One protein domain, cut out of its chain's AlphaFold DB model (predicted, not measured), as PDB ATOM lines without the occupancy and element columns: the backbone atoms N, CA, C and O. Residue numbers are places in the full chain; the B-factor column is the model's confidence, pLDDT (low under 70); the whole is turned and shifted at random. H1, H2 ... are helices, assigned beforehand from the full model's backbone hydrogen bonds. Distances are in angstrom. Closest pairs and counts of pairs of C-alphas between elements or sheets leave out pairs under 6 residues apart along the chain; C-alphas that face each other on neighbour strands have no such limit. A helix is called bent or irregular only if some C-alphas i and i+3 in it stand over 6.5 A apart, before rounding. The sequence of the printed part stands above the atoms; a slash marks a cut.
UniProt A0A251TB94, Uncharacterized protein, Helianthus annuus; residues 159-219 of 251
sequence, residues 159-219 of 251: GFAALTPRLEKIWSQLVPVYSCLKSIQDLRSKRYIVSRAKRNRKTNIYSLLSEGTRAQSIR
ATOM      1  N   GLY A 159      54.059  -8.617   6.213       81.44
ATOM      2  CA  GLY A 159      52.746  -8.004   6.374       81.44
ATOM      3  C   GLY A 159      52.761  -6.836   7.357       81.44
ATOM      4  O   GLY A 159      53.673  -6.010   7.351       81.44
ATOM      5  N   PHE A 160      51.735  -6.778   8.205       81.12
ATOM      6  CA  PHE A 160      51.568  -5.708   9.187       81.12
ATOM      7  C   PHE A 160      52.623  -5.721  10.295       81.12
ATOM      8  O   PHE A 160      52.911  -4.661  10.831       81.12
ATOM      9  N   ALA A 161      53.254  -6.863  10.597       76.12
ATOM     10  CA  ALA A 161      54.286  -6.918  11.635       76.12
ATOM     11  C   ALA A 161      55.501  -6.037  11.283       76.12
ATOM     12  O   ALA A 161      56.007  -5.329  12.142       76.12
ATOM     13  N   ALA A 162      55.901  -5.992  10.005       78.94
ATOM     14  CA  ALA A 162      56.944  -5.069   9.540       78.94
ATOM     15  C   ALA A 162      56.444  -3.632   9.305       78.94
ATOM     16  O   ALA A 162      57.257  -2.722   9.149       78.94
ATOM     17  N   LEU A 163      55.123  -3.428   9.235       84.94
ATOM     18  CA  LEU A 163      54.528  -2.100   9.097       84.94
ATOM     19  C   LEU A 163      54.513  -1.359  10.431       84.94
ATOM     20  O   LEU A 163      54.792  -0.166  10.445       84.94
ATOM     21  N   THR A 164      54.208  -2.061  11.525       84.62
ATOM     22  CA  THR A 164      54.085  -1.496  12.876       84.62
ATOM     23  C   THR A 164      55.217  -0.528  13.241       84.62
ATOM     24  O   THR A 164      54.895   0.621  13.524       84.62
ATOM     25  N   PRO A 165      56.515  -0.891  13.149       84.44
ATOM     26  CA  PRO A 165      57.599   0.021  13.537       84.44
ATOM     27  C   PRO A 165      57.764   1.235  12.607       84.44
ATOM     28  O   PRO A 165      58.477   2.174  12.933       84.44
ATOM     29  N   ARG A 166      57.146   1.227  11.419       88.31
ATOM     30  CA  ARG A 166      57.250   2.309  10.421       88.31
ATOM     31  C   ARG A 166      55.978   3.142  10.321       88.31
ATOM     32  O   ARG A 166      55.939   4.066   9.513       88.31
ATOM     33  N   LEU A 167      54.945   2.794  11.085       90.06
ATOM     34  CA  LEU A 167      53.613   3.360  10.931       90.06
ATOM     35  C   LEU A 167      53.621   4.869  11.155       90.06
ATOM     36  O   LEU A 167      53.207   5.596  10.257       90.06
ATOM     37  N   GLU A 168      54.160   5.321  12.288       90.75
ATOM     38  CA  GLU A 168      54.201   6.744  12.645       90.75
ATOM     39  C   GLU A 168      55.010   7.563  11.637       90.75
ATOM     40  O   GLU A 168      54.551   8.599  11.163       90.75
ATOM     41  N   LYS A 169      56.162   7.037  11.197       91.69
ATOM     42  CA  LYS A 169      57.000   7.676  10.171       91.69
ATOM     43  C   LYS A 169      56.268   7.867   8.842       91.69
ATOM     44  O   LYS A 169      56.482   8.864   8.165       91.69
ATOM     45  N   ILE A 170      55.468   6.889   8.416       91.12
ATOM     46  CA  ILE A 170      54.714   7.008   7.161       91.12
ATOM     47  C   ILE A 170      53.511   7.934   7.366       91.12
ATOM     48  O   ILE A 170      53.213   8.741   6.494       91.12
ATOM     49  N   TRP A 171      52.831   7.839   8.510       91.81
ATOM     50  CA  TRP A 171      51.671   8.668   8.823       91.81
ATOM     51  C   TRP A 171      52.024  10.160   8.850       91.81
ATOM     52  O   TRP A 171      51.350  10.948   8.189       91.81
ATOM     53  N   SER A 172      53.129  10.540   9.499       91.50
ATOM     54  CA  SER A 172      53.590  11.934   9.564       91.50
ATOM     55  C   SER A 172      53.945  12.537   8.200       91.50
ATOM     56  O   SER A 172      53.799  13.739   8.019       91.50
ATOM     57  N   GLN A 173      54.343  11.722   7.216       91.19
ATOM     58  CA  GLN A 173      54.561  12.178   5.835       91.19
ATOM     59  C   GLN A 173      53.251  12.406   5.073       91.19
ATOM     60  O   GLN A 173      53.189  13.251   4.187       91.19
ATOM     61  N   LEU A 174      52.208  11.632   5.385       88.00
ATOM     62  CA  LEU A 174      50.937  11.683   4.664       88.00
ATOM     63  C   LEU A 174      50.016  12.794   5.181       88.00
ATOM     64  O   LEU A 174      49.351  13.441   4.380       88.00
ATOM     65  N   VAL A 175      49.965  13.028   6.494       89.00
ATOM     66  CA  VAL A 175      49.044  14.002   7.114       89.00
ATOM     67  C   VAL A 175      49.170  15.433   6.554       89.00
ATOM     68  O   VAL A 175      48.127  16.055   6.335       89.00
ATOM     69  N   PRO A 176      50.374  15.972   6.270       87.69
ATOM     70  CA  PRO A 176      50.514  17.301   5.670       87.69
ATOM     71  C   PRO A 176      50.003  17.372   4.226       87.69
ATOM     72  O   PRO A 176      49.502  18.407   3.807       87.69
ATOM     73  N   VAL A 177      50.112  16.270   3.476       85.38
ATOM     74  CA  VAL A 177      49.733  16.192   2.055       85.38
ATOM     75  C   VAL A 177      48.231  15.944   1.887       85.38
ATOM     76  O   VAL A 177      47.615  16.450   0.955       85.38
ATOM     77  N   TYR A 178      47.629  15.168   2.790       84.88
ATOM     78  CA  TYR A 178      46.224  14.769   2.727       84.88
ATOM     79  C   TYR A 178      45.482  15.267   3.970       84.88
ATOM     80  O   TYR A 178      45.436  14.590   5.000       84.88
ATOM     81  N   SER A 179      44.848  16.437   3.858       83.06
ATOM     82  CA  SER A 179      44.105  17.078   4.957       83.06
ATOM     83  C   SER A 179      43.032  16.172   5.576       83.06
ATOM     84  O   SER A 179      42.841  16.189   6.791       83.06
ATOM     85  N   CYS A 180      42.400  15.312   4.769       79.44
ATOM     86  CA  CYS A 180      41.386  14.348   5.203       79.44
ATOM     87  C   CYS A 180      41.894  13.292   6.200       79.44
ATOM     88  O   CYS A 180      41.088  12.631   6.849       79.44
ATOM     89  N   LEU A 181      43.213  13.123   6.349       82.44
ATOM     90  CA  LEU A 181      43.791  12.175   7.304       82.44
ATOM     91  C   LEU A 181      43.852  12.727   8.732       82.44
ATOM     92  O   LEU A 181      43.952  11.936   9.668       82.44
ATOM     93  N   LYS A 182      43.761  14.052   8.922       82.56
ATOM     94  CA  LYS A 182      43.859  14.696  10.247       82.56
ATOM     95  C   LYS A 182      42.771  14.228  11.220       82.56
ATOM     96  O   LYS A 182      43.024  14.131  12.415       82.56
ATOM     97  N   SER A 183      41.582  13.904  10.712       82.69
ATOM     98  CA  SER A 183      40.443  13.447  11.519       82.69
ATOM     99  C   SER A 183      40.522  11.970  11.925       82.69
ATOM    100  O   SER A 183      39.756  11.522  12.776       82.69
ATOM    101  N   ILE A 184      41.439  11.187  11.348       82.19
ATOM    102  CA  ILE A 184      41.508   9.740  11.572       82.19
ATOM    103  C   ILE A 184      42.365   9.444  12.802       82.19
ATOM    104  O   ILE A 184      43.594   9.503  12.750       82.19
ATOM    105  N   GLN A 185      41.715   9.043  13.894       82.38
ATOM    106  CA  GLN A 185      42.401   8.658  15.134       82.38
ATOM    107  C   GLN A 185      42.619   7.147  15.262       82.38
ATOM    108  O   GLN A 185      43.665   6.717  15.752       82.38
ATOM    109  N   ASP A 186      41.685   6.340  14.749       85.25
ATOM    110  CA  ASP A 186      41.703   4.882  14.881       85.25
ATOM    111  C   ASP A 186      42.954   4.231  14.255       85.25
ATOM    112  O   ASP A 186      43.246   4.369  13.059       85.25
ATOM    113  N   LEU A 187      43.670   3.440  15.062       83.50
ATOM    114  CA  LEU A 187      44.897   2.749  14.664       83.50
ATOM    115  C   LEU A 187      44.656   1.753  13.523       83.50
ATOM    116  O   LEU A 187      45.530   1.559  12.672       83.50
ATOM    117  N   ARG A 188      43.488   1.103  13.477       82.12
ATOM    118  CA  ARG A 188      43.169   0.146  12.407       82.12
ATOM    119  C   ARG A 188      43.031   0.861  11.064       82.12
ATOM    120  O   ARG A 188      43.558   0.371  10.062       82.12
ATOM    121  N   SER A 189      42.400   2.025  11.057       84.38
ATOM    122  CA  SER A 189      42.253   2.899   9.894       84.38
ATOM    123  C   SER A 189      43.602   3.465   9.447       84.38
ATOM    124  O   SER A 189      43.955   3.339   8.272       84.38
ATOM    125  N   LYS A 190      44.434   3.943  10.385       86.44
ATOM    126  CA  LYS A 190      45.825   4.351  10.104       86.44
ATOM    127  C   LYS A 190      46.618   3.219   9.447       86.44
ATOM    128  O   LYS A 190      47.180   3.393   8.365       86.44
ATOM    129  N   ARG A 191      46.587   2.008  10.024       86.12
ATOM    130  CA  ARG A 191      47.227   0.803   9.454       86.12
ATOM    131  C   ARG A 191      46.720   0.498   8.049       86.12
ATOM    132  O   ARG A 191      47.520   0.180   7.169       86.12
ATOM    133  N   TYR A 192      45.410   0.577   7.825       86.00
ATOM    134  CA  TYR A 192      44.804   0.326   6.520       86.00
ATOM    135  C   TYR A 192      45.355   1.279   5.453       86.00
ATOM    136  O   TYR A 192      45.750   0.823   4.376       86.00
ATOM    137  N   ILE A 193      45.426   2.572   5.754       87.38
ATOM    138  CA  ILE A 193      45.878   3.611   4.823       87.38
ATOM    139  C   ILE A 193      47.378   3.478   4.564       87.38
ATOM    140  O   ILE A 193      47.804   3.324   3.419       87.38
ATOM    141  N   VAL A 194      48.177   3.408   5.631       89.06
ATOM    142  CA  VAL A 194      49.638   3.274   5.553       89.06
ATOM    143  C   VAL A 194      50.046   2.008   4.795       89.06
ATOM    144  O   VAL A 194      50.977   2.037   3.995       89.06
ATOM    145  N   SER A 195      49.305   0.903   4.946       86.62
ATOM    146  CA  SER A 195      49.565  -0.346   4.211       86.62
ATOM    147  C   SER A 195      49.381  -0.258   2.693       86.62
ATOM    148  O   SER A 195      49.672  -1.232   1.997       86.62
ATOM    149  N   ARG A 196      48.851   0.857   2.184       87.50
ATOM    150  CA  ARG A 196      48.610   1.130   0.759       87.50
ATOM    151  C   ARG A 196      49.459   2.275   0.229       87.50
ATOM    152  O   ARG A 196      49.470   2.503  -0.979       87.50
ATOM    153  N   ALA A 197      50.194   2.954   1.103       87.75
ATOM    154  CA  ALA A 197      51.159   3.952   0.695       87.75
ATOM    155  C   ALA A 197      52.291   3.286  -0.099       87.75
ATOM    156  O   ALA A 197      52.754   2.179   0.215       87.75
ATOM    157  N   LYS A 198      52.735   3.955  -1.158       86.81
ATOM    158  CA  LYS A 198      53.823   3.498  -2.016       86.81
ATOM    159  C   LYS A 198      55.059   4.332  -1.724       86.81
ATOM    160  O   LYS A 198      55.025   5.553  -1.796       86.81
ATOM    161  N   ARG A 199      56.167   3.651  -1.429       89.19
ATOM    162  CA  ARG A 199      57.475   4.293  -1.280       89.19
ATOM    163  C   ARG A 199      58.044   4.628  -2.655       89.19
ATOM    164  O   ARG A 199      58.246   3.718  -3.468       89.19
ATOM    165  N   ASN A 200      58.359   5.895  -2.898       87.19
ATOM    166  CA  ASN A 200      59.181   6.291  -4.032       87.19
ATOM    167  C   ASN A 200      60.630   5.840  -3.778       87.19
ATOM    168  O   ASN A 200      61.196   6.107  -2.723       87.19
ATOM    169  N   ARG A 201      61.230   5.105  -4.722       85.38
ATOM    170  CA  ARG A 201      62.587   4.557  -4.551       85.38
ATOM    171  C   ARG A 201      63.680   5.624  -4.579       85.38
ATOM    172  O   ARG A 201      64.718   5.385  -3.983       85.38
ATOM    173  N   LYS A 202      63.449   6.751  -5.261       88.06
ATOM    174  CA  LYS A 202      64.427   7.839  -5.384       88.06
ATOM    175  C   LYS A 202      64.414   8.731  -4.144       88.06
ATOM    176  O   LYS A 202      65.449   8.950  -3.538       88.06
ATOM    177  N   THR A 203      63.229   9.184  -3.734       86.38
ATOM    178  CA  THR A 203      63.086  10.146  -2.628       86.38
ATOM    179  C   THR A 203      62.866   9.497  -1.261       86.38
ATOM    180  O   THR A 203      62.903  10.180  -0.248       86.38
ATOM    181  N   ASN A 204      62.592   8.187  -1.202       84.62
ATOM    182  CA  ASN A 204      62.162   7.469   0.009       84.62
ATOM    183  C   ASN A 204      60.888   8.015   0.687       84.62
ATOM    184  O   ASN A 204      60.518   7.534   1.761       84.62
ATOM    185  N   ILE A 205      60.182   8.944   0.039       88.00
ATOM    186  CA  ILE A 205      58.912   9.502   0.505       88.00
ATOM    187  C   ILE A 205      57.774   8.541   0.154       88.00
ATOM    188  O   ILE A 205      57.778   7.890  -0.900       88.00
ATOM    189  N   TYR A 206      56.805   8.437   1.056       88.56
ATOM    190  CA  TYR A 206      55.588   7.668   0.850       88.56
ATOM    191  C   TYR A 206      54.472   8.565   0.327       88.56
ATOM    192  O   TYR A 206      54.194   9.618   0.889       88.56
ATOM    193  N   SER A 207      53.787   8.114  -0.718       86.56
ATOM    194  CA  SER A 207      52.581   8.765  -1.222       86.56
ATOM    195  C   SER A 207      51.448   7.759  -1.375       86.56
ATOM    196  O   SER A 207      51.668   6.554  -1.560       86.56
ATOM    197  N   LEU A 208      50.211   8.245  -1.277       82.88
ATOM    198  CA  LEU A 208      49.062   7.488  -1.751       82.88
ATOM    199  C   LEU A 208      49.054   7.563  -3.281       82.88
ATOM    200  O   LEU A 208      49.490   8.543  -3.876       82.88
ATOM    201  N   LEU A 209      48.605   6.495  -3.930       69.19
ATOM    202  CA  LEU A 209      48.438   6.485  -5.380       69.19
ATOM    203  C   LEU A 209      47.216   7.362  -5.739       69.19
ATOM    204  O   LEU A 209      46.089   6.873  -5.644       69.19
ATOM    205  N   SER A 210      47.427   8.631  -6.105       54.97
ATOM    206  CA  SER A 210      46.498   9.427  -6.934       54.97
ATOM    207  C   SER A 210      46.547   8.859  -8.364       54.97
ATOM    208  O   SER A 210      47.620   8.466  -8.807       54.97
ATOM    209  N   GLU A 211      45.506   8.653  -9.167       47.72
ATOM    210  CA  GLU A 211      44.056   8.904  -9.213       47.72
ATOM    211  C   GLU A 211      43.463   7.790 -10.126       47.72
ATOM    212  O   GLU A 211      44.193   7.152 -10.877       47.72
ATOM    213  N   GLY A 212      42.184   7.425 -10.134       34.97
ATOM    214  CA  GLY A 212      41.019   8.156  -9.666       34.97
ATOM    215  C   GLY A 212      40.169   7.414  -8.636       34.97
ATOM    216  O   GLY A 212      40.427   6.270  -8.257       34.97
ATOM    217  N   THR A 213      39.173   8.144  -8.132       38.41
ATOM    218  CA  THR A 213      38.128   7.735  -7.169       38.41
ATOM    219  C   THR A 213      38.562   7.222  -5.790       38.41
ATOM    220  O   THR A 213      37.704   6.922  -4.964       38.41
ATOM    221  N   ARG A 214      39.855   7.161  -5.452       47.59
ATOM    222  CA  ARG A 214      40.297   6.511  -4.201       47.59
ATOM    223  C   ARG A 214      40.292   7.358  -2.939       47.59
ATOM    224  O   ARG A 214      39.991   6.807  -1.884       47.59
ATOM    225  N   ALA A 215      40.563   8.657  -3.034       37.34
ATOM    226  CA  ALA A 215      40.425   9.563  -1.891       37.34
ATOM    227  C   ALA A 215      38.944   9.874  -1.603       37.34
ATOM    228  O   ALA A 215      38.543   9.902  -0.447       37.34
ATOM    229  N   GLN A 216      38.107   9.963  -2.645       36.72
ATOM    230  CA  GLN A 216      36.651  10.125  -2.513       36.72
ATOM    231  C   GLN A 216      35.931   8.833  -2.080       36.72
ATOM    232  O   GLN A 216      34.870   8.900  -1.471       36.72
ATOM    233  N   SER A 217      36.512   7.647  -2.326       38.72
ATOM    234  CA  SER A 217      36.026   6.377  -1.752       38.72
ATOM    235  C   SER A 217      36.509   6.113  -0.324       38.72
ATOM    236  O   SER A 217      36.050   5.160   0.296       38.72
ATOM    237  N   ILE A 218      37.345   6.999   0.234       41.94
ATOM    238  CA  ILE A 218      37.262   7.305   1.664       41.94
ATOM    239  C   ILE A 218      36.066   8.260   1.853       41.94
ATOM    240  O   ILE A 218      36.129   9.244   2.579       41.94
ATOM    241  N   ARG A 219      34.900   7.925   1.273       34.47
ATOM    242  CA  ARG A 219      33.706   7.902   2.104       34.47
ATOM    243  C   ARG A 219      34.129   7.030   3.263       34.47
ATOM    244  O   ARG A 219      34.228   5.811   3.125       34.47
TER     245      ARG A 219
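Overview. This is residues 159 to 219 of the 251 residues of an uncharacterized protein of Helianthus annuus (UniProt A0A251TB94). Little of this domain is regular structure: a sharply kinked helix, H1, is crossed about at right angles by a shorter helix, H2, and long loops make up the rest. After H2 the chain folds back on itself through a short antiparallel pairing of residues 198 to 199 with 206 to 207. The printed part has 61 residues, 24 of them in H1 and then H2, with no named strand: all helix. It is compact, with a radius of gyration of the C-alphas of 11.3 A, and spans 28 by 28 by 21 A.

Along the chain. H1, residues 159 to 174, runs 19.8 A from C-alpha 159 at (52.746, -8.004, 6.374). H2, residues 187 to 194, runs 10.3 A to C-alpha 194 at (49.638, 3.274, 5.553).

Arrangement. H1 has a kink of 71 degrees near residue 166 and is irregular, with C-alphas 165 and 168 7.6 A apart. H1 and H2 touch, the closest C-alphas being those of Ile 170 and Val 194, 6.5 A apart. Their lines are about perpendicular, at 78 degrees. Every O i to N i+4 pair of H2 is within hydrogen-bond range; in H1, 6 of 12 are.

Size, cuts and confidence. The two farthest C-alphas, of Lys 202 and Arg 219, are 31.6 A apart. The printed part has no cut. The 12-residue link from H1 to H2 is long. Residues 209 to 219 have pLDDT under 70.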